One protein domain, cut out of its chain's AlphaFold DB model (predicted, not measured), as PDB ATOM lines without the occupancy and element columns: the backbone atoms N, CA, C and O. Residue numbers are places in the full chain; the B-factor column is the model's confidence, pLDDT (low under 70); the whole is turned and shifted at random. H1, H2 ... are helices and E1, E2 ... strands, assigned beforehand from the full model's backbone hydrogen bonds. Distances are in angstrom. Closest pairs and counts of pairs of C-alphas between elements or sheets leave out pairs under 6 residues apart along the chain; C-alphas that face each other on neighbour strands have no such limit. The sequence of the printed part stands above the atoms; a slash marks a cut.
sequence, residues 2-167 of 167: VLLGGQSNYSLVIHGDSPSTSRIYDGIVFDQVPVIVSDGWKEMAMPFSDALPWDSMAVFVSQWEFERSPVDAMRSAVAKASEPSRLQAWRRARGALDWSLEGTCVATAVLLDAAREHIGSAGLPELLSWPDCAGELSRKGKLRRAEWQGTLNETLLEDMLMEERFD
ATOM      1  N   VAL A   2     146.940 167.942 193.133       50.94
ATOM      2  CA  VAL A   2     147.364 169.218 192.508       50.94
ATOM      3  C   VAL A   2     148.707 169.804 193.003       50.94
ATOM      4  O   VAL A   2     149.225 170.719 192.381       50.94
ATOM      5  N   LEU A   3     149.337 169.300 194.074       53.09
ATOM      6  CA  LEU A   3     150.452 170.038 194.711       53.09
ATOM      7  C   LEU A   3     151.879 169.601 194.335       53.09
ATOM      8  O   LEU A   3     152.810 170.364 194.583       53.09
ATOM      9  N   LEU A   4     152.072 168.418 193.742       57.47
ATOM     10  CA  LEU A   4     153.415 167.917 193.393       57.47
ATOM     11  C   LEU A   4     153.777 168.122 191.917       57.47
ATOM     12  O   LEU A   4     154.957 168.255 191.609       57.47
ATOM     13  N   GLY A   5     152.785 168.196 191.020       59.88
ATOM     14  CA  GLY A   5     153.010 168.415 189.587       59.88
ATOM     15  C   GLY A   5     153.820 169.687 189.333       59.88
ATOM     16  O   GLY A   5     154.921 169.619 188.810       59.88
ATOM     17  N   GLY A   6     153.374 170.834 189.846       62.94
ATOM     18  CA  GLY A   6     154.079 172.110 189.660       62.94
ATOM     19  C   GLY A   6     155.471 172.227 190.311       62.94
ATOM     20  O   GLY A   6     156.078 173.287 190.215       62.94
ATOM     21  N   GLN A   7     155.976 171.194 190.997       79.38
ATOM     22  CA  GLN A   7     157.314 171.204 191.610       79.38
ATOM     23  C   GLN A   7     158.387 170.538 190.737       79.38
ATOM     24  O   GLN A   7     159.576 170.690 191.016       79.38
ATOM     25  N   SER A   8     157.992 169.793 189.700       84.81
ATOM     26  CA  SER A   8     158.923 169.188 188.743       84.81
ATOM     27  C   SER A   8     158.981 170.015 187.461       84.81
ATOM     28  O   SER A   8     157.953 170.484 186.988       84.81
ATOM     29  N   ASN A   9     160.174 170.134 186.873       85.56
ATOM     30  CA  ASN A   9     160.388 170.801 185.580       85.56
ATOM     31  C   ASN A   9     160.085 169.891 184.377       85.56
ATOM     32  O   ASN A   9     160.115 170.343 183.233       85.56
ATOM     33  N   TYR A  10     159.855 168.601 184.616       91.19
ATOM     34  CA  TYR A  10     159.670 167.596 183.575       91.19
ATOM     35  C   TYR A  10     158.585 166.589 183.956       91.19
ATOM     36  O   TYR A  10     158.395 166.264 185.133       91.19
ATOM     37  N   SER A  11     157.876 166.108 182.937       92.62
ATOM     38  CA  SER A  11     156.820 165.102 183.045       92.62
ATOM     39  C   SER A  11     157.300 163.801 182.415       92.62
ATOM     40  O   SER A  11     158.037 163.815 181.432       92.62
ATOM     41  N   LEU A  12     156.903 162.666 182.986       92.94
ATOM     42  CA  LEU A  12     157.214 161.357 182.424       92.94
ATOM     43  C   LEU A  12     155.981 160.804 181.705       92.94
ATOM     44  O   LEU A  12     154.957 160.511 182.325       92.94
ATOM     45  N   VAL A  13     156.100 160.651 180.392       92.56
ATOM     46  CA  VAL A  13     155.059 160.174 179.480       92.56
ATOM     47  C   VAL A  13     155.458 158.779 179.015       92.56
ATOM     48  O   VAL A  13     156.184 158.608 178.042       92.56
ATOM     49  N   ILE A  14     155.025 157.767 179.764       90.19
ATOM     50  CA  ILE A  14     155.294 156.360 179.442       90.19
ATOM     51  C   ILE A  14     154.159 155.812 178.584       90.19
ATOM     52  O   ILE A  14     152.993 156.135 178.834       90.19
ATOM     53  N   HIS A  15     154.519 154.955 177.632       84.44
ATOM     54  CA  HIS A  15     153.602 154.111 176.878       84.44
ATOM     55  C   HIS A  15     152.553 153.441 177.781       84.44
ATOM     56  O   HIS A  15     152.883 152.925 178.853       84.44
ATOM     57  N   GLY A  16     151.286 153.496 177.365       78.44
ATOM     58  CA  GLY A  16     150.180 152.785 178.008       78.44
ATOM     59  C   GLY A  16     149.720 151.608 177.149       78.44
ATOM     60  O   GLY A  16     150.520 151.005 176.443       78.44
ATOM     61  N   ASP A  17     148.415 151.332 177.156       76.50
ATOM     62  CA  ASP A  17     147.802 150.350 176.243       76.50
ATOM     63  C   ASP A  17     147.837 150.806 174.769       76.50
ATOM     64  O   ASP A  17     147.661 150.007 173.853       76.50
ATOM     65  N   SER A  18     148.063 152.103 174.537       79.56
ATOM     66  CA  SER A  18     148.315 152.699 173.225       79.56
ATOM     67  C   SER A  18     149.587 153.551 173.278       79.56
ATOM     68  O   SER A  18     149.954 153.994 174.377       79.56
ATOM     69  N   PRO A  19     150.189 153.892 172.116       76.25
ATOM     70  CA  PRO A  19     151.286 154.855 172.027       76.25
ATOM     71  C   PRO A  19     151.014 156.149 172.795       76.25
ATOM     72  O   PRO A  19     151.939 156.704 173.377       76.25
ATOM     73  N   SER A  20     149.751 156.585 172.866       79.06
ATOM     74  CA  SER A  20     149.298 157.801 173.547       79.06
ATOM     75  C   SER A  20     148.923 157.598 175.026       79.06
ATOM     76  O   SER A  20     148.513 156.519 175.458       79.06
ATOM     77  N   THR A  21     148.996 158.672 175.815       82.50
ATOM     78  CA  THR A  21     148.481 158.721 177.192       82.50
ATOM     79  C   THR A  21     148.029 160.138 177.537       82.50
ATOM     80  O   THR A  21     148.626 161.105 177.068       82.50
ATOM     81  N   SER A  22     147.022 160.284 178.405       82.50
ATOM     82  CA  SER A  22     146.566 161.601 178.874       82.50
ATOM     83  C   SER A  22     147.614 162.350 179.705       82.50
ATOM     84  O   SER A  22     147.511 163.563 179.859       82.50
ATOM     85  N   ARG A  23     148.652 161.655 180.202       84.38
ATOM     86  CA  ARG A  23     149.724 162.239 181.030       84.38
ATOM     87  C   ARG A  23     150.480 163.375 180.340       84.38
ATOM     88  O   ARG A  23     151.031 164.228 181.028       84.38
ATOM     89  N   ILE A  24     150.509 163.398 179.003       89.69
ATOM     90  CA  ILE A  24     151.118 164.505 178.258       89.69
ATOM     91  C   ILE A  24     150.406 165.830 178.555       89.69
ATOM     92  O   ILE A  24     151.068 166.846 178.750       89.69
ATOM     93  N   TYR A  25     149.075 165.814 178.666       88.44
ATOM     94  CA  TYR A  25     148.272 167.014 178.900       88.44
ATOM     95  C   TYR A  25     148.438 167.543 180.320       88.44
ATOM     96  O   TYR A  25     148.526 168.754 180.508       88.44
ATOM     97  N   ASP A  26     148.585 166.655 181.304       88.00
ATOM     98  CA  ASP A  26     148.936 167.066 182.665       88.00
ATOM     99  C   ASP A  26     150.298 167.785 182.673       88.00
ATOM    100  O   ASP A  26     150.432 168.867 183.245       88.00
ATOM    101  N   GLY A  27     151.295 167.227 181.975       89.50
ATOM    102  CA  GLY A  27     152.614 167.848 181.822       89.50
ATOM    103  C   GLY A  27     152.561 169.214 181.132       89.50
ATOM    104  O   GLY A  27     153.199 170.159 181.597       89.50
ATOM    105  N   ILE A  28     151.746 169.340 180.076       90.62
ATOM    106  CA  ILE A  28     151.466 170.612 179.397       90.62
ATOM    107  C   ILE A  28     150.936 171.643 180.398       90.62
ATOM    108  O   ILE A  28     151.512 172.722 180.518       90.62
ATOM    109  N   VAL A  29     149.896 171.309 181.164       88.12
ATOM    110  CA  VAL A  29     149.264 172.230 182.126       88.12
ATOM    111  C   VAL A  29     150.235 172.664 183.233       88.12
ATOM    112  O   VAL A  29     150.213 173.821 183.664       88.12
ATOM    113  N   PHE A  30     151.131 171.777 183.671       88.56
ATOM    114  CA  PHE A  30     152.099 172.059 184.736       88.56
ATOM    115  C   PHE A  30     153.419 172.708 184.269       88.56
ATOM    116  O   PHE A  30     154.334 172.831 185.079       88.56
ATOM    117  N   ASP A  31     153.529 173.159 183.013       90.31
ATOM    118  CA  ASP A  31     154.766 173.716 182.422       90.31
ATOM    119  C   ASP A  31     155.961 172.747 182.415       90.31
ATOM    120  O   ASP A  31     157.113 173.149 182.576       90.31
ATOM    121  N   GLN A  32     155.704 171.456 182.224       92.56
ATOM    122  CA  GLN A  32     156.726 170.424 182.353       92.56
ATOM    123  C   GLN A  32     157.211 169.933 180.997       92.56
ATOM    124  O   GLN A  32     156.420 169.397 180.222       92.56
ATOM    125  N   VAL A  33     158.526 169.989 180.762       95.38
ATOM    126  CA  VAL A  33     159.127 169.400 179.558       95.38
ATOM    127  C   VAL A  33     158.795 167.904 179.496       95.38
ATOM    128  O   VAL A  33     159.129 167.173 180.437       95.38
ATOM    129  N   PRO A  34     158.159 167.418 178.416       95.44
ATOM    130  CA  PRO A  34     157.821 166.010 178.296       95.44
ATOM    131  C   PRO A  34     159.063 165.145 178.090       95.44
ATOM    132  O   PRO A  34     159.852 165.381 177.175       95.44
ATOM    133  N   VAL A  35     159.206 164.109 178.910       96.69
ATOM    134  CA  VAL A  35     160.099 162.970 178.682       96.69
ATOM    135  C   VAL A  35     159.234 161.790 178.260       96.69
ATOM    136  O   VAL A  35     158.491 161.238 179.068       96.69
ATOM    137  N   ILE A  36     159.309 161.425 176.986       96.25
ATOM    138  CA  ILE A  36     158.434 160.459 176.333       96.25
ATOM    139  C   ILE A  36     159.187 159.141 176.164       96.25
ATOM    140  O   ILE A  36     160.160 159.064 175.418       96.25
ATOM    141  N   VAL A  37     158.709 158.107 176.853       96.00
ATOM    142  CA  VAL A  37     159.167 156.716 176.743       96.00
ATOM    143  C   VAL A  37     158.064 155.928 176.039       96.00
ATOM    144  O   VAL A  37     157.274 155.220 176.670       96.00
ATOM    145  N   SER A  38     157.921 156.154 174.735       94.62
ATOM    146  CA  SER A  38     156.844 155.568 173.937       94.62
ATOM    147  C   SER A  38     157.228 155.522 172.459       94.62
ATOM    148  O   SER A  38     157.141 156.528 171.751       94.62
ATOM    149  N   ASP A  39     157.683 154.356 172.007       93.12
ATOM    150  CA  ASP A  39     157.990 154.116 170.598       93.12
ATOM    151  C   ASP A  39     156.663 154.137 169.811       93.12
ATOM    152  O   ASP A  39     155.651 153.608 170.275       93.12
ATOM    153  N   GLY A  40     156.621 154.799 168.651       89.50
ATOM    154  CA  GLY A  40     155.379 155.000 167.887       89.50
ATOM    155  C   GLY A  40     154.542 156.221 168.310       89.50
ATOM    156  O   GLY A  40     153.525 156.523 167.681       89.50
ATOM    157  N   TRP A  41     154.919 156.934 169.384       92.25
ATOM    158  CA  TRP A  41     154.170 158.117 169.837       92.25
ATOM    159  C   TRP A  41     154.191 159.243 168.802       92.25
ATOM    160  O   TRP A  41     153.186 159.933 168.632       92.25
ATOM    161  N   LYS A  42     155.317 159.419 168.097       88.50
ATOM    162  CA  LYS A  42     155.465 160.494 167.112       88.50
ATOM    163  C   LYS A  42     154.473 160.363 165.964       88.50
ATOM    164  O   LYS A  42     153.960 161.360 165.481       88.50
ATOM    165  N   GLU A  43     154.194 159.134 165.571       88.12
ATOM    166  CA  GLU A  43     153.366 158.786 164.430       88.12
ATOM    167  C   GLU A  43     151.875 158.785 164.782       88.12
ATOM    168  O   GLU A  43     151.037 159.025 163.922       88.12
ATOM    169  N   MET A  44     151.538 158.483 166.040       86.31
ATOM    170  CA  MET A  44     150.163 158.143 166.431       86.31
ATOM    171  C   MET A  44     149.520 159.140 167.396       86.31
ATOM    172  O   MET A  44     148.304 159.120 167.571       86.31
ATOM    173  N   ALA A  45     150.315 159.948 168.097       88.81
ATOM    174  CA  ALA A  45     149.849 160.691 169.267       88.81
ATOM    175  C   ALA A  45     150.359 162.135 169.341       88.81
ATOM    176  O   ALA A  45     149.956 162.866 170.246       88.81
ATOM    177  N   MET A  46     151.254 162.530 168.435       90.94
ATOM    178  CA  MET A  46     151.889 163.842 168.427       90.94
ATOM    179  C   MET A  46     150.936 164.900 167.861       90.94
ATOM    180  O   MET A  46     150.657 164.877 166.663       90.94
ATOM    181  N   PRO A  47     150.442 165.852 168.672       90.31
ATOM    182  CA  PRO A  47     149.588 166.903 168.149       90.31
ATOM    183  C   PRO A  47     150.424 167.890 167.332       90.31
ATOM    184  O   PRO A  47     151.525 168.282 167.743       90.31
ATOM    185  N   PHE A  48     149.868 168.297 166.189       90.44
ATOM    186  CA  PHE A  48     150.469 169.259 165.268       90.44
ATOM    187  C   PHE A  48     151.917 168.879 164.901       90.44
ATOM    188  O   PHE A  48     152.831 169.705 165.007       90.44
ATOM    189  N   SER A  49     152.145 167.608 164.541       88.94
ATOM    190  CA  SER A  49     153.480 167.012 164.350       88.94
ATOM    191  C   SER A  49     154.356 167.782 163.367       88.94
ATOM    192  O   SER A  49     155.556 167.921 163.596       88.94
ATOM    193  N   ASP A  50     153.750 168.355 162.327       84.75
ATOM    194  CA  ASP A  50     154.464 169.141 161.319       84.75
ATOM    195  C   ASP A  50     154.621 170.615 161.718       84.75
ATOM    196  O   ASP A  50     155.408 171.360 161.126       84.75
ATOM    197  N   ALA A  51     153.825 171.095 162.676       85.31
ATOM    198  CA  ALA A  51     153.754 172.508 163.052       85.31
ATOM    199  C   ALA A  51     154.600 172.852 164.275       85.31
ATOM    200  O   ALA A  51     155.015 174.005 164.423       85.31
ATOM    201  N   LEU A  52     154.871 171.874 165.139       89.56
ATOM    202  CA  LEU A  52     155.637 172.062 166.362       89.56
ATOM    203  C   LEU A  52     156.990 171.342 166.308       89.56
ATOM    204  O   LEU A  52     157.054 170.174 165.932       89.56
ATOM    205  N   PRO A  53     158.086 171.989 166.751       91.12
ATOM    206  CA  PRO A  53     159.423 171.402 166.722       91.12
ATOM    207  C   PRO A  53     159.630 170.432 167.897       91.12
ATOM    208  O   PRO A  53     160.428 170.692 168.801       91.12
ATOM    209  N   TRP A  54     158.905 169.310 167.900       93.69
ATOM    210  CA  TRP A  54     158.850 168.346 169.006       93.69
ATOM    211  C   TRP A  54     160.222 167.869 169.493       93.69
ATOM    212  O   TRP A  54     160.460 167.840 170.699       93.69
ATOM    213  N   ASP A  55     161.154 167.582 168.585       94.44
ATOM    214  CA  ASP A  55     162.514 167.137 168.933       94.44
ATOM    215  C   ASP A  55     163.323 168.171 169.729       94.44
ATOM    216  O   ASP A  55     164.198 167.823 170.533       94.44
ATOM    217  N   SER A  56     162.995 169.449 169.539       94.00
ATOM    218  CA  SER A  56     163.631 170.571 170.223       94.00
ATOM    219  C   SER A  56     162.967 170.916 171.554       94.00
ATOM    220  O   SER A  56     163.578 171.630 172.343       94.00
ATOM    221  N   MET A  57     161.740 170.445 171.818       94.06
ATOM    222  CA  MET A  57     160.960 170.825 173.010       94.06
ATOM    223  C   MET A  57     160.606 169.670 173.954       94.06
ATOM    224  O   MET A  57     160.321 169.922 175.120       94.06
ATOM    225  N   ALA A  58     160.651 168.423 173.491       96.19
ATOM    226  CA  ALA A  58     160.423 167.217 174.284       96.19
ATOM    227  C   ALA A  58     161.634 166.286 174.186       96.19
ATOM    228  O   ALA A  58     162.451 166.408 173.278       96.19
ATOM    229  N   VAL A  59     161.792 165.367 175.132       97.56
ATOM    230  CA  VAL A  59     162.842 164.345 175.107       97.56
ATOM    231  C   VAL A  59     162.208 163.008 174.776       97.56
ATOM    232  O   VAL A  59     161.331 162.557 175.502       97.56
ATOM    233  N   PHE A  60     162.688 162.350 173.728       97.00
ATOM    234  CA  PHE A  60     162.282 160.990 173.389       97.00
ATOM    235  C   PHE A  60     163.329 159.998 173.892       97.00
ATOM    236  O   PHE A  60     164.534 160.216 173.737       97.00
ATOM    237  N   VAL A  61     162.856 158.925 174.511       97.38
ATOM    238  CA  VAL A  61     163.660 157.815 175.022       97.38
ATOM    239  C   VAL A  61     163.090 156.541 174.418       97.38
ATOM    240  O   VAL A  61     161.884 156.313 174.517       97.38
ATOM    241  N   SER A  62     163.942 155.718 173.807       95.81
ATOM    242  CA  SER A  62     163.494 154.430 173.279       95.81
ATOM    243  C   SER A  62     163.007 153.529 174.412       95.81
ATOM    244  O   SER A  62     163.632 153.469 175.477       95.81
ATOM    245  N   GLN A  63     161.927 152.782 174.178       95.00
ATOM    246  CA  GLN A  63     161.450 151.786 175.143       95.00
ATOM    247  C   GLN A  63     162.520 150.734 175.431       95.00
ATOM    248  O   GLN A  63     162.784 150.429 176.591       95.00
ATOM    249  N   TRP A  64     163.206 150.255 174.392       95.88
ATOM    250  CA  TRP A  64     164.279 149.274 174.539       95.88
ATOM    251  C   TRP A  64     165.436 149.791 175.408       95.88
ATOM    252  O   TRP A  64     165.942 149.074 176.274       95.88
ATOM    253  N   GLU A  65     165.852 151.049 175.216       95.88
ATOM    254  CA  GLU A  65     166.902 151.668 176.037       95.88
ATOM    255  C   GLU A  65     166.462 151.793 177.500       95.88
ATOM    256  O   GLU A  65     167.232 151.478 178.414       95.88
ATOM    257  N   PHE A  66     165.214 152.217 177.719       95.88
ATOM    258  CA  PHE A  66     164.635 152.367 179.047       95.88
ATOM    259  C   PHE A  66     164.498 151.024 179.775       95.88
ATOM    260  O   PHE A  66     164.849 150.932 180.947       95.88
ATOM    261  N   GLU A  67     164.041 149.970 179.101       95.81
ATOM    262  CA  GLU A  67     163.923 148.626 179.679       95.81
ATOM    263  C   GLU A  67     165.286 148.039 180.059       95.81
ATOM    264  O   GLU A  67     165.429 147.402 181.104       95.81
ATOM    265  N   ARG A  68     166.308 148.276 179.228       97.44
ATOM    266  CA  ARG A  68     167.659 147.752 179.446       97.44
ATOM    267  C   ARG A  68     168.386 148.442 180.601       97.44
ATOM    268  O   ARG A  68     169.085 147.764 181.355       97.44
ATOM    269  N   SER A  69     168.289 149.767 180.714       97.44
ATOM    270  CA  SER A  69     168.892 150.531 181.818       97.44
ATOM    271  C   SER A  69     168.044 151.759 182.180       97.44
ATOM    272  O   SER A  69     168.359 152.882 181.771       97.44
ATOM    273  N   PRO A  70     166.979 151.592 182.984       96.00
ATOM    274  CA  PRO A  70     166.017 152.667 183.242       96.00
ATOM    275  C   PRO A  70     166.639 153.850 183.987       96.00
ATOM    276  O   PRO A  70     166.309 155.005 183.720       96.00
ATOM    277  N   VAL A  71     167.575 153.585 184.903       97.00
ATOM    278  CA  VAL A  71     168.246 154.638 185.680       97.00
ATOM    279  C   VAL A  71     169.131 155.505 184.785       97.00
ATOM    280  O   VAL A  71     169.090 156.732 184.898       97.00
ATOM    281  N   ASP A  72     169.906 154.899 183.885       97.94
ATOM    282  CA  ASP A  72     170.801 155.642 182.993       97.94
ATOM    283  C   ASP A  72     170.019 156.378 181.906       97.94
ATOM    284  O   ASP A  72     170.291 157.554 181.643       97.94
ATOM    285  N   ALA A  73     168.998 155.725 181.339       97.25
ATOM    286  CA  ALA A  73     168.092 156.331 180.373       97.25
ATOM    287  C   ALA A  73     167.426 157.583 180.961       97.25
ATOM    288  O   ALA A  73     167.494 158.660 180.365       97.25
ATOM    289  N   MET A  74     166.878 157.491 182.179       96.31
ATOM    290  CA  MET A  74     166.258 158.641 182.840       96.31
ATOM    291  C   MET A  74     167.257 159.719 183.241       96.31
ATOM    292  O   MET A  74     166.950 160.901 183.113       96.31
ATOM    293  N   ARG A  75     168.467 159.354 183.682       96.94
ATOM    294  CA  ARG A  75     169.516 160.338 183.979       96.94
ATOM    295  C   ARG A  75     169.885 161.142 182.730       96.94
ATOM    296  O   ARG A  75     169.974 162.366 182.802       96.94
ATOM    297  N   SER A  76     170.061 160.468 181.593       97.44
ATOM    298  CA  SER A  76     170.318 161.123 180.306       97.44
ATOM    299  C   SER A  76     169.134 161.988 179.873       97.44
ATOM    300  O   SER A  76     169.318 163.137 179.466       97.44
ATOM    301  N   ALA A  77     167.911 161.474 180.016       97.44
ATOM    302  CA  ALA A  77     166.705 162.184 179.621       97.44
ATOM    303  C   ALA A  77     166.481 163.459 180.439       97.44
ATOM    304  O   ALA A  77     166.201 164.505 179.864       97.44
ATOM    305  N   VAL A  78     166.670 163.408 181.761       95.44
ATOM    306  CA  VAL A  78     166.572 164.584 182.638       95.44
ATOM    307  C   VAL A  78     167.642 165.620 182.297       95.44
ATOM    308  O   VAL A  78     167.340 166.813 182.273       95.44
ATOM    309  N   ALA A  79     168.872 165.194 181.987       96.50
ATOM    310  CA  ALA A  79     169.923 166.112 181.549       96.50
ATOM    311  C   ALA A  79     169.520 166.859 180.264       96.50
ATOM    312  O   ALA A  79     169.605 168.084 180.233       96.50
ATOM    313  N   LYS A  80     168.991 166.145 179.259       97.12
ATOM    314  CA  LYS A  80     168.455 166.742 178.020       97.12
ATOM    315  C   LYS A  80     167.248 167.647 178.289       97.12
ATOM    316  O   LYS A  80     167.166 168.746 177.753       97.12
ATOM    317  N   ALA A  81     166.319 167.211 179.142       95.69
ATOM    318  CA  ALA A  81     165.122 167.967 179.520       95.69
ATOM    319  C   ALA A  81     165.468 169.301 180.203       95.69
ATOM    320  O   ALA A  81     164.753 170.286 180.051       95.69
ATOM    321  N   SER A  82     166.585 169.324 180.932       94.69
ATOM    322  CA  SER A  82     167.067 170.487 181.680       94.69
ATOM    323  C   SER A  82     167.884 171.470 180.831       94.69
ATOM    324  O   SER A  82     168.325 172.496 181.351       94.69
ATOM    325  N   GLU A  83     168.107 171.186 179.544       95.88
ATOM    326  CA  GLU A  83     168.808 172.096 178.637       95.88
ATOM    327  C   GLU A  83     168.053 173.437 178.533       95.88
ATOM    328  O   GLU A  83     166.860 173.447 178.207       95.88
ATOM    329  N   PRO A  84     168.714 174.595 178.746       94.00
ATOM    330  CA  PRO A  84     168.047 175.897 178.689       94.00
ATOM    331  C   PRO A  84     167.341 176.178 177.357       94.00
ATOM    332  O   PRO A  84     166.262 176.772 177.340       94.00
ATOM    333  N   SER A  85     167.927 175.728 176.245       94.00
ATOM    334  CA  SER A  85     167.336 175.836 174.907       94.00
ATOM    335  C   SER A  85     166.030 175.049 174.790       94.00
ATOM    336  O   SER A  85     165.065 175.559 174.225       94.00
ATOM    337  N   ARG A  86     165.965 173.849 175.376       94.62
ATOM    338  CA  ARG A  86     164.767 173.002 175.368       94.62
ATOM    339  C   ARG A  86     163.665 173.577 176.242       94.62
ATOM    340  O   ARG A  86     162.527 173.670 175.796       94.62
ATOM    341  N   LEU A  87     164.009 174.057 177.439       91.06
ATOM    342  CA  LEU A  87     163.073 174.782 178.307       91.06
ATOM    343  C   LEU A  87     162.469 176.001 177.590       91.06
ATOM    344  O   LEU A  87     161.273 176.269 177.701       91.06
ATOM    345  N   GLN A  88     163.286 176.746 176.841       89.38
ATOM    346  CA  GLN A  88     162.813 177.885 176.057       89.38
ATOM    347  C   GLN A  88     161.915 177.453 174.889       89.38
ATOM    348  O   GLN A  88     160.866 178.064 174.685       89.38
ATOM    349  N   ALA A  89     162.307 176.420 174.139       90.88
ATOM    350  CA  ALA A  89     161.516 175.878 173.036       90.88
ATOM    351  C   ALA A  89     160.151 175.374 173.523       90.88
ATOM    352  O   ALA A  89     159.126 175.734 172.948       90.88
ATOM    353  N   TRP A  90     160.132 174.638 174.638       92.00
ATOM    354  CA  TRP A  90     158.918 174.184 175.308       92.00
ATOM    355  C   TRP A  90     157.989 175.337 175.669       92.00
ATOM    356  O   TRP A  90     156.837 175.347 175.251       92.00
ATOM    357  N   ARG A  91     158.489 176.358 176.371       87.06
ATOM    358  CA  ARG A  91     157.662 177.506 176.779       87.06
ATOM    359  C   ARG A  91     157.073 178.270 175.596       87.06
ATOM    360  O   ARG A  91     155.956 178.763 175.701       87.06
ATOM    361  N   ARG A  92     157.807 178.367 174.481       85.50
ATOM    362  CA  ARG A  92     157.298 178.979 173.242       85.50
ATOM    363  C   ARG A  92     156.194 178.139 172.608       85.50
ATOM    364  O   ARG A  92     155.173 178.677 172.208       85.50
ATOM    365  N   ALA A  93     156.385 176.827 172.543       89.31
ATOM    366  CA  ALA A  93     155.443 175.921 171.899       89.31
ATOM    367  C   ALA A  93     154.213 175.588 172.752       89.31
ATOM    368  O   ALA A  93     153.154 175.286 172.209       89.31
ATOM    369  N   ARG A  94     154.315 175.673 174.083       89.56
ATOM    370  CA  ARG A  94     153.229 175.341 175.012       89.56
ATOM    371  C   ARG A  94     151.953 176.140 174.735       89.56
ATOM    372  O   ARG A  94     150.860 175.595 174.854       89.56
ATOM    373  N   GLY A  95     152.080 177.397 174.306       88.00
ATOM    374  CA  GLY A  95     150.943 178.236 173.914       88.00
ATOM    375  C   GLY A  95     150.122 177.673 172.748       88.00
ATOM    376  O   GLY A  95     148.959 178.023 172.614       88.00
ATOM    377  N   ALA A  96     150.680 176.774 171.936       90.69
ATOM    378  CA  ALA A  96     149.956 176.068 170.881       90.69
ATOM    379  C   ALA A  96     149.279 174.771 171.358       90.69
ATOM    380  O   ALA A  96     148.537 174.161 170.596       90.69
ATOM    381  N   LEU A  97     149.536 174.337 172.595       91.25
ATOM    382  CA  LEU A  97     149.068 173.065 173.155       91.25
ATOM    383  C   LEU A  97     148.136 173.240 174.361       91.25
ATOM    384  O   LEU A  97     147.379 172.330 174.692       91.25
ATOM    385  N   ASP A  98     148.188 174.392 175.031       90.06
ATOM    386  CA  ASP A  98     147.404 174.686 176.229       90.06
ATOM    387  C   ASP A  98     146.401 175.813 175.956       90.06
ATOM    388  O   ASP A  98     146.733 177.002 175.949       90.06
ATOM    389  N   TRP A  99     145.148 175.429 175.723       88.19
ATOM    390  CA  TRP A  99     144.025 176.348 175.504       88.19
ATOM    391  C   TRP A  99     143.638 177.160 176.747       88.19
ATOM    392  O   TRP A  99     142.900 178.136 176.630       88.19
ATOM    393  N   SER A 100     144.117 176.772 177.935       85.56
ATOM    394  CA  SER A 100     143.824 177.478 179.184       85.56
ATOM    395  C   SER A 100     144.754 178.670 179.435       85.56
ATOM    396  O   SER A 100     144.490 179.472 180.332       85.56
ATOM    397  N   LEU A 101     145.828 178.815 178.646       83.12
ATOM    398  CA  LEU A 101     146.759 179.934 178.763       83.12
ATOM    399  C   LEU A 101     146.176 181.218 178.168       83.12
ATOM    400  O   LEU A 101     145.616 181.235 177.071       83.12
ATOM    401  N   GLU A 102     146.375 182.335 178.865       79.88
ATOM    402  CA  GLU A 102     146.075 183.655 178.315       79.88
ATOM    403  C   GLU A 102     147.002 183.958 177.127       79.88
ATOM    404  O   GLU A 102     148.224 183.830 177.227       79.88
ATOM    405  N   GLY A 103     146.421 184.363 175.993       73.88
ATOM    406  CA  GLY A 103     147.180 184.569 174.756       73.88
ATOM    407  C   GLY A 103     147.645 183.268 174.093       73.88
ATOM    408  O   GLY A 103     148.613 183.291 173.343       73.88
ATOM    409  N   THR A 104     146.981 182.144 174.383       84.38
ATOM    410  CA  THR A 104     147.149 180.872 173.665       84.38
ATOM    411  C   THR A 104     146.922 181.032 172.159       84.38
ATOM    412  O   THR A 104     146.105 181.845 171.725       84.38
ATOM    413  N   CYS A 105     147.609 180.215 171.363       88.12
ATOM    414  CA  CYS A 105     147.457 180.167 169.912       88.12
ATOM    415  C   CYS A 105     146.974 178.798 169.406       88.12
ATOM    416  O   CYS A 105     147.134 178.469 168.232       88.12
ATOM    417  N   VAL A 106     146.340 177.998 170.274       89.44
ATOM    418  CA  VAL A 106     145.770 176.684 169.916       89.44
ATOM    419  C   VAL A 106     144.847 176.765 168.696       89.44
ATOM    420  O   VAL A 106     144.929 175.913 167.820       89.44
ATOM    421  N   ALA A 107     144.001 177.796 168.586       89.25
ATOM    422  CA  ALA A 107     143.121 177.955 167.424       89.25
ATOM    423  C   ALA A 107     143.914 178.120 166.114       89.25
ATOM    424  O   ALA A 107     143.586 177.490 165.111       89.25
ATOM    425  N   THR A 108     144.992 178.908 166.137       88.69
ATOM    426  CA  THR A 108     145.918 179.058 165.007       88.69
ATOM    427  C   THR A 108     146.603 177.737 164.674       88.69
ATOM    428  O   THR A 108     146.704 177.390 163.502       88.69
ATOM    429  N   ALA A 109     147.032 176.985 165.691       90.38
ATOM    430  CA  ALA A 109     147.651 175.675 165.511       90.38
ATOM    431  C   ALA A 109     146.706 174.696 164.801       90.38
ATOM    432  O   ALA A 109     147.095 174.105 163.800       90.38
ATOM    433  N   VAL A 110     145.451 174.608 165.256       91.62
ATOM    434  CA  VAL A 110     144.413 173.759 164.647       91.62
ATOM    435  C   VAL A 110     144.136 174.155 163.197       91.62
ATOM    436  O   VAL A 110     144.090 173.292 162.327       91.62
ATOM    437  N   LEU A 111     143.969 175.451 162.916       90.06
ATOM    438  CA  LEU A 111     143.700 175.926 161.554       90.06
ATOM    439  C   LEU A 111     144.879 175.674 160.611       90.06
ATOM    440  O   LEU A 111     144.672 175.288 159.463       90.06
ATOM    441  N   LEU A 112     146.110 175.880 161.084       88.81
ATOM    442  CA  LEU A 112     147.312 175.643 160.291       88.81
ATOM    443  C   LEU A 112     147.507 174.154 159.990       88.81
ATOM    444  O   LEU A 112     147.891 173.809 158.876       88.81
ATOM    445  N   ASP A 113     147.243 173.289 160.966       89.12
ATOM    446  CA  ASP A 113     147.314 171.835 160.810       89.12
ATOM    447  C   ASP A 113     146.285 171.341 159.784       89.12
ATOM    448  O   ASP A 113     146.650 170.708 158.793       89.12
ATOM    449  N   ALA A 114     145.025 171.770 159.925       90.75
ATOM    450  CA  ALA A 114     143.962 171.456 158.971       90.75
ATOM    451  C   ALA A 114     144.277 171.972 157.555       90.75
ATOM    452  O   ALA A 114     144.064 171.263 156.571       90.75
ATOM    453  N   ALA A 115     144.820 173.189 157.437       89.81
ATOM    454  CA  ALA A 115     145.240 173.739 156.152       89.81
ATOM    455  C   ALA A 115     146.356 172.896 155.520       89.81
ATOM    456  O   ALA A 115     146.282 172.565 154.341       89.81
ATOM    457  N   ARG A 116     147.366 172.484 156.292       89.12
ATOM    458  CA  ARG A 116     148.457 171.642 155.776       89.12
ATOM    459  C   ARG A 116     147.966 170.291 155.278       89.12
ATOM    460  O   ARG A 116     148.467 169.824 154.259       89.12
ATOM    461  N   GLU A 117     146.982 169.709 155.953       88.56
ATOM    462  CA  GLU A 117     146.355 168.458 155.531       88.56
ATOM    463  C   GLU A 117     145.599 168.608 154.198       88.56
ATOM    464  O   GLU A 117     145.706 167.744 153.332       88.56
ATOM    465  N   HIS A 118     144.873 169.715 154.001       90.50
ATOM    466  CA  HIS A 118     143.969 169.877 152.853       90.50
ATOM    467  C   HIS A 118     144.615 170.539 151.629       90.50
ATOM    468  O   HIS A 118     144.338 170.144 150.499       90.50
ATOM    469  N   ILE A 119     145.456 171.556 151.837       89.81
ATOM    470  CA  ILE A 119     146.065 172.360 150.763       89.81
ATOM    471  C   ILE A 119     147.594 172.212 150.694       89.81
ATOM    472  O   ILE A 119     148.242 172.826 149.844       89.81
ATOM    473  N   GLY A 120     148.182 171.370 151.551       87.38
ATOM    474  CA  GLY A 120     149.627 171.168 151.647       87.38
ATOM    475  C   GLY A 120     150.343 172.281 152.419       87.38
ATOM    476  O   GLY A 120     149.746 173.246 152.884       87.38
ATOM    477  N   SER A 121     151.664 172.155 152.582       83.44
ATOM    478  CA  SER A 121     152.463 173.100 153.388       83.44
ATOM    479  C   SER A 121     153.069 174.265 152.595       83.44
ATOM    480  O   SER A 121     153.693 175.149 153.182       83.44
ATOM    481  N   ALA A 122     152.940 174.273 151.266       85.31
ATOM    482  CA  ALA A 122     153.582 175.272 150.420       85.31
ATOM    483  C   ALA A 122     152.969 176.665 150.647       85.31
ATOM    484  O   ALA A 122     151.778 176.870 150.445       85.31
ATOM    485  N   GLY A 123     153.795 177.631 151.058       79.75
ATOM    486  CA  GLY A 123     153.361 179.012 151.303       79.75
ATOM    487  C   GLY A 123     152.696 179.253 152.662       79.75
ATOM    488  O   GLY A 123     152.400 180.404 152.982       79.75
ATOM    489  N   LEU A 124     152.508 178.216 153.486       82.69
ATOM    490  CA  LEU A 124     152.013 178.373 154.852       82.69
ATOM    491  C   LEU A 124     153.163 178.722 155.817       82.69
ATOM    492  O   LEU A 124     154.242 178.132 155.708       82.69
ATOM    493  N   PRO A 125     152.965 179.642 156.782       81.06
ATOM    494  CA  PRO A 125     154.014 179.994 157.737       81.06
ATOM    495  C   PRO A 125     154.333 178.847 158.708       81.06
ATOM    496  O   PRO A 125     153.547 177.911 158.900       81.06
ATOM    497  N   GLU A 126     155.466 178.959 159.399       84.31
ATOM    498  CA  GLU A 126     155.723 178.158 160.596       84.31
ATOM    499  C   GLU A 126     154.827 178.633 161.745       84.31
ATOM    500  O   GLU A 126     154.636 179.831 161.946       84.31
ATOM    501  N   LEU A 127     154.291 177.712 162.547       84.00
ATOM    502  CA  LEU A 127     153.355 178.068 163.615       84.00
ATOM    503  C   LEU A 127     153.959 179.072 164.603       84.00
ATOM    504  O   LEU A 127     153.349 180.083 164.933       84.00
ATOM    505  N   LEU A 128     155.200 178.827 165.027       80.12
ATOM    506  CA  LEU A 128     155.890 179.662 166.011       80.12
ATOM    507  C   LEU A 128     156.388 181.003 165.447       80.12
ATOM    508  O   LEU A 128     156.906 181.813 166.215       80.12
ATOM    509  N   SER A 129     156.227 181.262 164.142       80.00
ATOM    510  CA  SER A 129     156.482 182.584 163.557       80.00
ATOM    511  C   SER A 129     155.261 183.509 163.605       80.00
ATOM    512  O   SER A 129     155.393 184.690 163.293       80.00
ATOM    513  N   TRP A 130     154.074 183.006 163.965       72.06
ATOM    514  CA  TRP A 130     152.882 183.843 164.109       72.06
ATOM    515  C   TRP A 130     152.992 184.740 165.349       72.06
ATOM    516  O   TRP A 130     153.364 184.228 166.404       72.06
ATOM    517  N   PRO A 131     152.616 186.033 165.286       68.12
ATOM    518  CA  PRO A 131     152.692 186.952 166.434       68.12
ATOM    519  C   PRO A 131     151.970 186.430 167.689       68.12
ATOM    520  O   PRO A 131     152.467 186.554 168.813       68.12
ATOM    521  N   ASP A 132     150.822 185.784 167.477       66.81
ATOM    522  CA  ASP A 132     149.990 185.144 168.494       66.81
ATOM    523  C   ASP A 132     150.737 183.992 169.183       66.81
ATOM    524  O   ASP A 132     150.708 183.877 170.406       66.81
ATOM    525  N   CYS A 133     151.483 183.188 168.420       71.56
ATOM    526  CA  CYS A 133     152.270 182.062 168.931       71.56
ATOM    527  C   CYS A 133     153.678 182.450 169.411       71.56
ATOM    528  O   CYS A 133     154.271 181.745 170.225       71.56
ATOM    529  N   ALA A 134     154.229 183.570 168.942       60.84
ATOM    530  CA  ALA A 134     155.543 184.079 169.332       60.84
ATOM    531  C   ALA A 134     155.531 184.761 170.717       60.84
ATOM    532  O   ALA A 134     156.575 185.195 171.212       60.84
ATOM    533  N   GLY A 135     154.359 184.849 171.356       55.47
ATOM    534  CA  GLY A 135     154.178 185.473 172.667       55.47
ATOM    535  C   GLY A 135     154.110 187.003 172.626       55.47
ATOM    536  O   GLY A 135     154.219 187.642 173.674       55.47
ATOM    537  N   GLU A 136     153.923 187.613 171.449       48.94
ATOM    538  CA  GLU A 136     153.844 189.074 171.312       48.94
ATOM    539  C   GLU A 136     152.480 189.628 171.746       48.94
ATOM    540  O   GLU A 136     152.414 190.701 172.357       48.94
ATOM    541  N   LEU A 137     151.393 188.876 171.540       44.03
ATOM    542  CA  LEU A 137     150.049 189.303 171.955       44.03
ATOM    543  C   LEU A 137     149.769 189.164 173.451       44.03
ATOM    544  O   LEU A 137     148.935 189.898 173.980       44.03
ATOM    545  N   SER A 138     150.534 188.336 174.165       39.44
ATOM    546  CA  SER A 138     150.447 188.222 175.629       39.44
ATOM    547  C   SER A 138     150.792 189.546 176.347       39.44
ATOM    548  O   SER A 138     150.355 189.781 177.470       39.44
ATOM    549  N   ARG A 139     151.505 190.484 175.695       41.16
ATOM    550  CA  ARG A 139     151.816 191.810 176.274       41.16
ATOM    551  C   ARG A 139     150.789 192.904 175.987       41.16
ATOM    552  O   ARG A 139     150.833 193.946 176.640       41.16
ATOM    553  N   LYS A 140     149.873 192.706 175.039       38.50
ATOM    554  CA  LYS A 140     148.827 193.682 174.704       38.50
ATOM    555  C   LYS A 140     147.459 193.051 174.912       38.50
ATOM    556  O   LYS A 140     146.717 192.794 173.970       38.50
ATOM    557  N   GLY A 141     147.120 192.837 176.183       38.53
ATOM    558  CA  GLY A 141     145.746 192.569 176.586       38.53
ATOM    559  C   GLY A 141     144.799 193.582 175.931       38.53
ATOM    560  O   GLY A 141     144.934 194.788 176.143       38.53
ATOM    561  N   LYS A 142     143.845 193.052 175.153       39.09
ATOM    562  CA  LYS A 142     142.839 193.730 174.311       39.09
ATOM    563  C   LYS A 142     143.338 194.228 172.949       39.09
ATOM    564  O   LYS A 142     143.455 195.433 172.732       39.09
ATOM    565  N   LEU A 143     143.430 193.314 171.982       44.28
ATOM    566  CA  LEU A 143     143.110 193.675 170.598       44.28
ATOM    567  C   LEU A 143     141.637 194.098 170.540       44.28
ATOM    568  O   LEU A 143     140.738 193.347 170.934       44.28
ATOM    569  N   ARG A 144     141.372 195.330 170.100       37.56
ATOM    570  CA  ARG A 144     139.998 195.781 169.851       37.56
ATOM    571  C   ARG A 144     139.529 195.153 168.542       37.56
ATOM    572  O   ARG A 144     140.290 195.078 167.589       37.56
ATOM    573  N   ARG A 145     138.248 194.776 168.463       38.94
ATOM    574  CA  ARG A 145     137.594 194.173 167.277       38.94
ATOM    575  C   ARG A 145     137.844 194.940 165.954       38.94
ATOM    576  O   ARG A 145     137.716 194.352 164.892       38.94
ATOM    577  N   ALA A 146     138.233 196.216 166.021       40.84
ATOM    578  CA  ALA A 146     138.595 197.057 164.877       40.84
ATOM    579  C   ALA A 146     139.992 196.777 164.275       40.84
ATOM    580  O   ALA A 146     140.223 197.126 163.126       40.84
ATOM    581  N   GLU A 147     140.925 196.161 165.012       41.66
ATOM    582  CA  GLU A 147     142.290 195.882 164.520       41.66
ATOM    583  C   GLU A 147     142.366 194.593 163.685       41.66
ATOM    584  O   GLU A 147     143.239 194.469 162.834       41.66
ATOM    585  N   TRP A 148     141.413 193.667 163.859       39.88
ATOM    586  CA  TRP A 148     141.311 192.439 163.052       39.88
ATOM    587  C   TRP A 148     140.876 192.695 161.602       39.88
ATOM    588  O   TRP A 148     141.189 191.905 160.717       39.88
ATOM    589  N   GLN A 149     140.178 193.804 161.338       40.31
ATOM    590  CA  GLN A 149     139.696 194.148 159.993       40.31
ATOM    591  C   GLN A 149     140.806 194.667 159.061       40.31
ATOM    592  O   GLN A 149     140.547 194.881 157.886       40.31
ATOM    593  N   GLY A 150     142.032 194.877 159.560       41.38
ATOM    594  CA  GLY A 150     143.142 195.433 158.774       41.38
ATOM    595  C   GLY A 150     144.155 194.421 158.232       41.38
ATOM    596  O   GLY A 150     145.035 194.819 157.474       41.38
ATOM    597  N   THR A 151     144.082 193.144 158.624       40.84
ATOM    598  CA  THR A 151     145.121 192.137 158.305       40.84
ATOM    599  C   THR A 151     144.653 191.023 157.376       40.84
ATOM    600  O   THR A 151     145.479 190.295 156.831       40.84
ATOM    601  N   LEU A 152     143.348 190.904 157.156       39.50
ATOM    602  CA  LEU A 152     142.804 190.132 156.050       39.50
ATOM    603  C   LEU A 152     142.596 191.119 154.908       39.50
ATOM    604  O   LEU A 152     141.675 191.928 154.958       39.50
ATOM    605  N   ASN A 153     143.471 191.088 153.901       43.53
ATOM    606  CA  ASN A 153     143.143 191.708 152.620       43.53
ATOM    607  C   ASN A 153     141.779 191.147 152.199       43.53
ATOM    608  O   ASN A 153     141.657 189.938 151.994       43.53
ATOM    609  N   GLU A 154     140.773 192.018 152.087       42.91
ATOM    610  CA  GLU A 154     139.399 191.676 151.683       42.91
ATOM    611  C   GLU A 154     139.364 190.874 150.367       42.91
ATOM    612  O   GLU A 154     138.440 190.106 150.133       42.91
ATOM    613  N   THR A 155     140.438 190.930 149.576       44.97
ATOM    614  CA  THR A 155     140.643 190.154 148.350       44.97
ATOM    615  C   THR A 155     140.693 188.633 148.560       44.97
ATOM    616  O   THR A 155     140.160 187.904 147.738       44.97
ATOM    617  N   LEU A 156     141.275 188.124 149.655       44.44
ATOM    618  CA  LEU A 156     141.381 186.668 149.886       44.44
ATOM    619  C   LEU A 156     140.084 186.052 150.432       44.44
ATOM    620  O   LEU A 156     139.806 184.882 150.192       44.44
ATOM    621  N   LEU A 157     139.285 186.835 151.162       41.34
ATOM    622  CA  LEU A 157     137.987 186.392 151.679       41.34
ATOM    623  C   LEU A 157     136.893 186.439 150.609       41.34
ATOM    624  O   LEU A 157     136.013 185.583 150.623       41.34
ATOM    625  N   GLU A 158     136.950 187.396 149.680       44.09
ATOM    626  CA  GLU A 158     136.029 187.431 148.540       44.09
ATOM    627  C   GLU A 158     136.290 186.279 147.559       44.09
ATOM    628  O   GLU A 158     135.328 185.647 147.123       44.09
ATOM    629  N   ASP A 159     137.554 185.925 147.304       45.69
ATOM    630  CA  ASP A 159     137.895 184.784 146.444       45.69
ATOM    631  C   ASP A 159     137.457 183.440 147.065       45.69
ATOM    632  O   ASP A 159     136.892 182.595 146.374       45.69
ATOM    633  N   MET A 160     137.604 183.262 148.387       41.34
ATOM    634  CA  MET A 160     137.166 182.037 149.079       41.34
ATOM    635  C   MET A 160     135.640 181.913 149.225       41.34
ATOM    636  O   MET A 160     135.119 180.803 149.285       41.34
ATOM    637  N   LEU A 161     134.901 183.029 149.284       44.22
ATOM    638  CA  LEU A 161     133.433 183.026 149.404       44.22
ATOM    639  C   LEU A 161     132.707 183.008 148.048       44.22
ATOM    640  O   LEU A 161     131.481 182.861 148.011       44.22
ATOM    641  N   MET A 162     133.437 183.155 146.939       39.31
ATOM    642  CA  MET A 162     132.895 183.081 145.578       39.31
ATOM    643  C   MET A 162     132.950 181.666 144.979       39.31
ATOM    644  O   MET A 162     132.157 181.380 144.084       39.31
ATOM    645  N   GLU A 163     133.793 180.760 145.492       42.25
ATOM    646  CA  GLU A 163     133.858 179.367 145.008       42.25
ATOM    647  C   GLU A 163     132.760 178.444 145.578       42.25
ATOM    648  O   GLU A 163     132.452 177.427 144.968       42.25
ATOM    649  N   GLU A 164     132.057 178.817 146.656       42.59
ATOM    650  CA  GLU A 164     130.920 178.032 147.192       42.59
ATOM    651  C   GLU A 164     129.552 178.380 146.561       42.59
ATOM    652  O   GLU A 164     128.494 178.054 147.107       42.59
ATOM    653  N   ARG A 165     129.525 179.051 145.401       43.41
ATOM    654  CA  ARG A 165     128.275 179.361 144.678       43.41
ATOM    655  C   ARG A 165     128.191 178.831 143.253       43.41
ATOM    656  O   ARG A 165     127.428 179.404 142.495       43.41
ATOM    657  N   PHE A 166     128.866 177.750 142.879       38.47
ATOM    658  CA  PHE A 166     128.503 176.991 141.671       38.47
ATOM    659  C   PHE A 166     128.943 175.529 141.804       38.47
ATOM    660  O   PHE A 166     130.076 175.196 141.480       38.47
ATOM    661  N   ASP A 167     128.066 174.689 142.362       39.41
ATOM    662  CA  ASP A 167     127.434 173.532 141.689       39.41
ATOM    663  C   ASP A 167     126.484 172.791 142.651       39.41
ATOM    664  O   ASP A 167     126.910 172.397 143.761       39.41
TER     665      ASP A 167
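AT A GLANCE: This is residues 2 to 167 of the 167 residues of the protein "Hypothetical protein" of Alexandrium catenella (UniProt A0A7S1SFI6). A small two-stranded parallel sheet, E1 and E2, is sandwiched between H1 on one side and H5 on the other, with H6 crossing near the strands' starts. Beyond this head, H7 stands off by itself, with residues 120 to 133 folding back beside it, and residues 142 to 167, which hold H8, stick out as a free tail. The printed part has 166 residues with the order E1 H1 E2 H2 H3 H4 H5 H6 H7 H8; it is mostly helix, but under half of the residues, 80, are in named elements. The whole is loose and elongated, with a radius of gyration of the C-alphas of 19.0 A and spans of 61 by 39 by 27 A.

HOW THE PARTS SIT: E1, residues 10 to 14, and E2, residues 33 to 37, are parallel neighbours at 22 degrees; N 13 and O 35 are 2.8 A apart, and N 35 and O 11 are 2.8 A apart, within hydrogen-bond range. With H1, residues 23 to 29, they form a strand-helix-strand unit, two parallel strands joined through a helix, with a right-handed crossover. The closest C-alphas of E1 and H1 are those of Ser 11 and Gly 27, 5.2 A apart. H2, residues 41 to 44, touches no helix. H3, residues 54 to 57, touches H6, residues 84 to 94, closest at the C-alphas of Met 57 and Trp 90, 4.6 A. H4, residues 63 to 68, and H5, residues 70 to 81, only just touch, only at the corner, with 3 pairs of C-alphas within 8 A, the closest being Phe 66 and Ala 73 at 5.4 A; H5 does so with residues 73 to 74 alone. The closest C-alphas of E2 and H5 are those of Val 33 and Ala 81, 6.2 A apart. H7, residues 106 to 119, and H8, residues 154 to 165, touch no helix. Every O i to N i+4 pair is within hydrogen-bond range in H1, H4, H5, H6 and H7, against 5 of 8 in H8; H2 and H3 are too short for such a pair.

IN THESE COORDINATES: E1 begins at C-alpha 10, (159.670, 167.596, 183.575), and is 12.7 A long; E2 is 13.0 A. H5 is 15.8 A and H6 15.3 A. H7, 19.6 A, begins at C-alpha 106, (145.770, 176.684, 169.916). H8, 18.0 A, ends at C-alpha 165, (128.275, 179.361, 144.678).

THE WHOLE: The C-alphas farthest apart, those of Val 71 and Phe 166, are 63.4 A apart. The printed part has no cut. The links H6 to H7 and H7 to H8 are long. The pLDDT is under 70 at residues 2 to 6, 131 to 132 and 134 to 167.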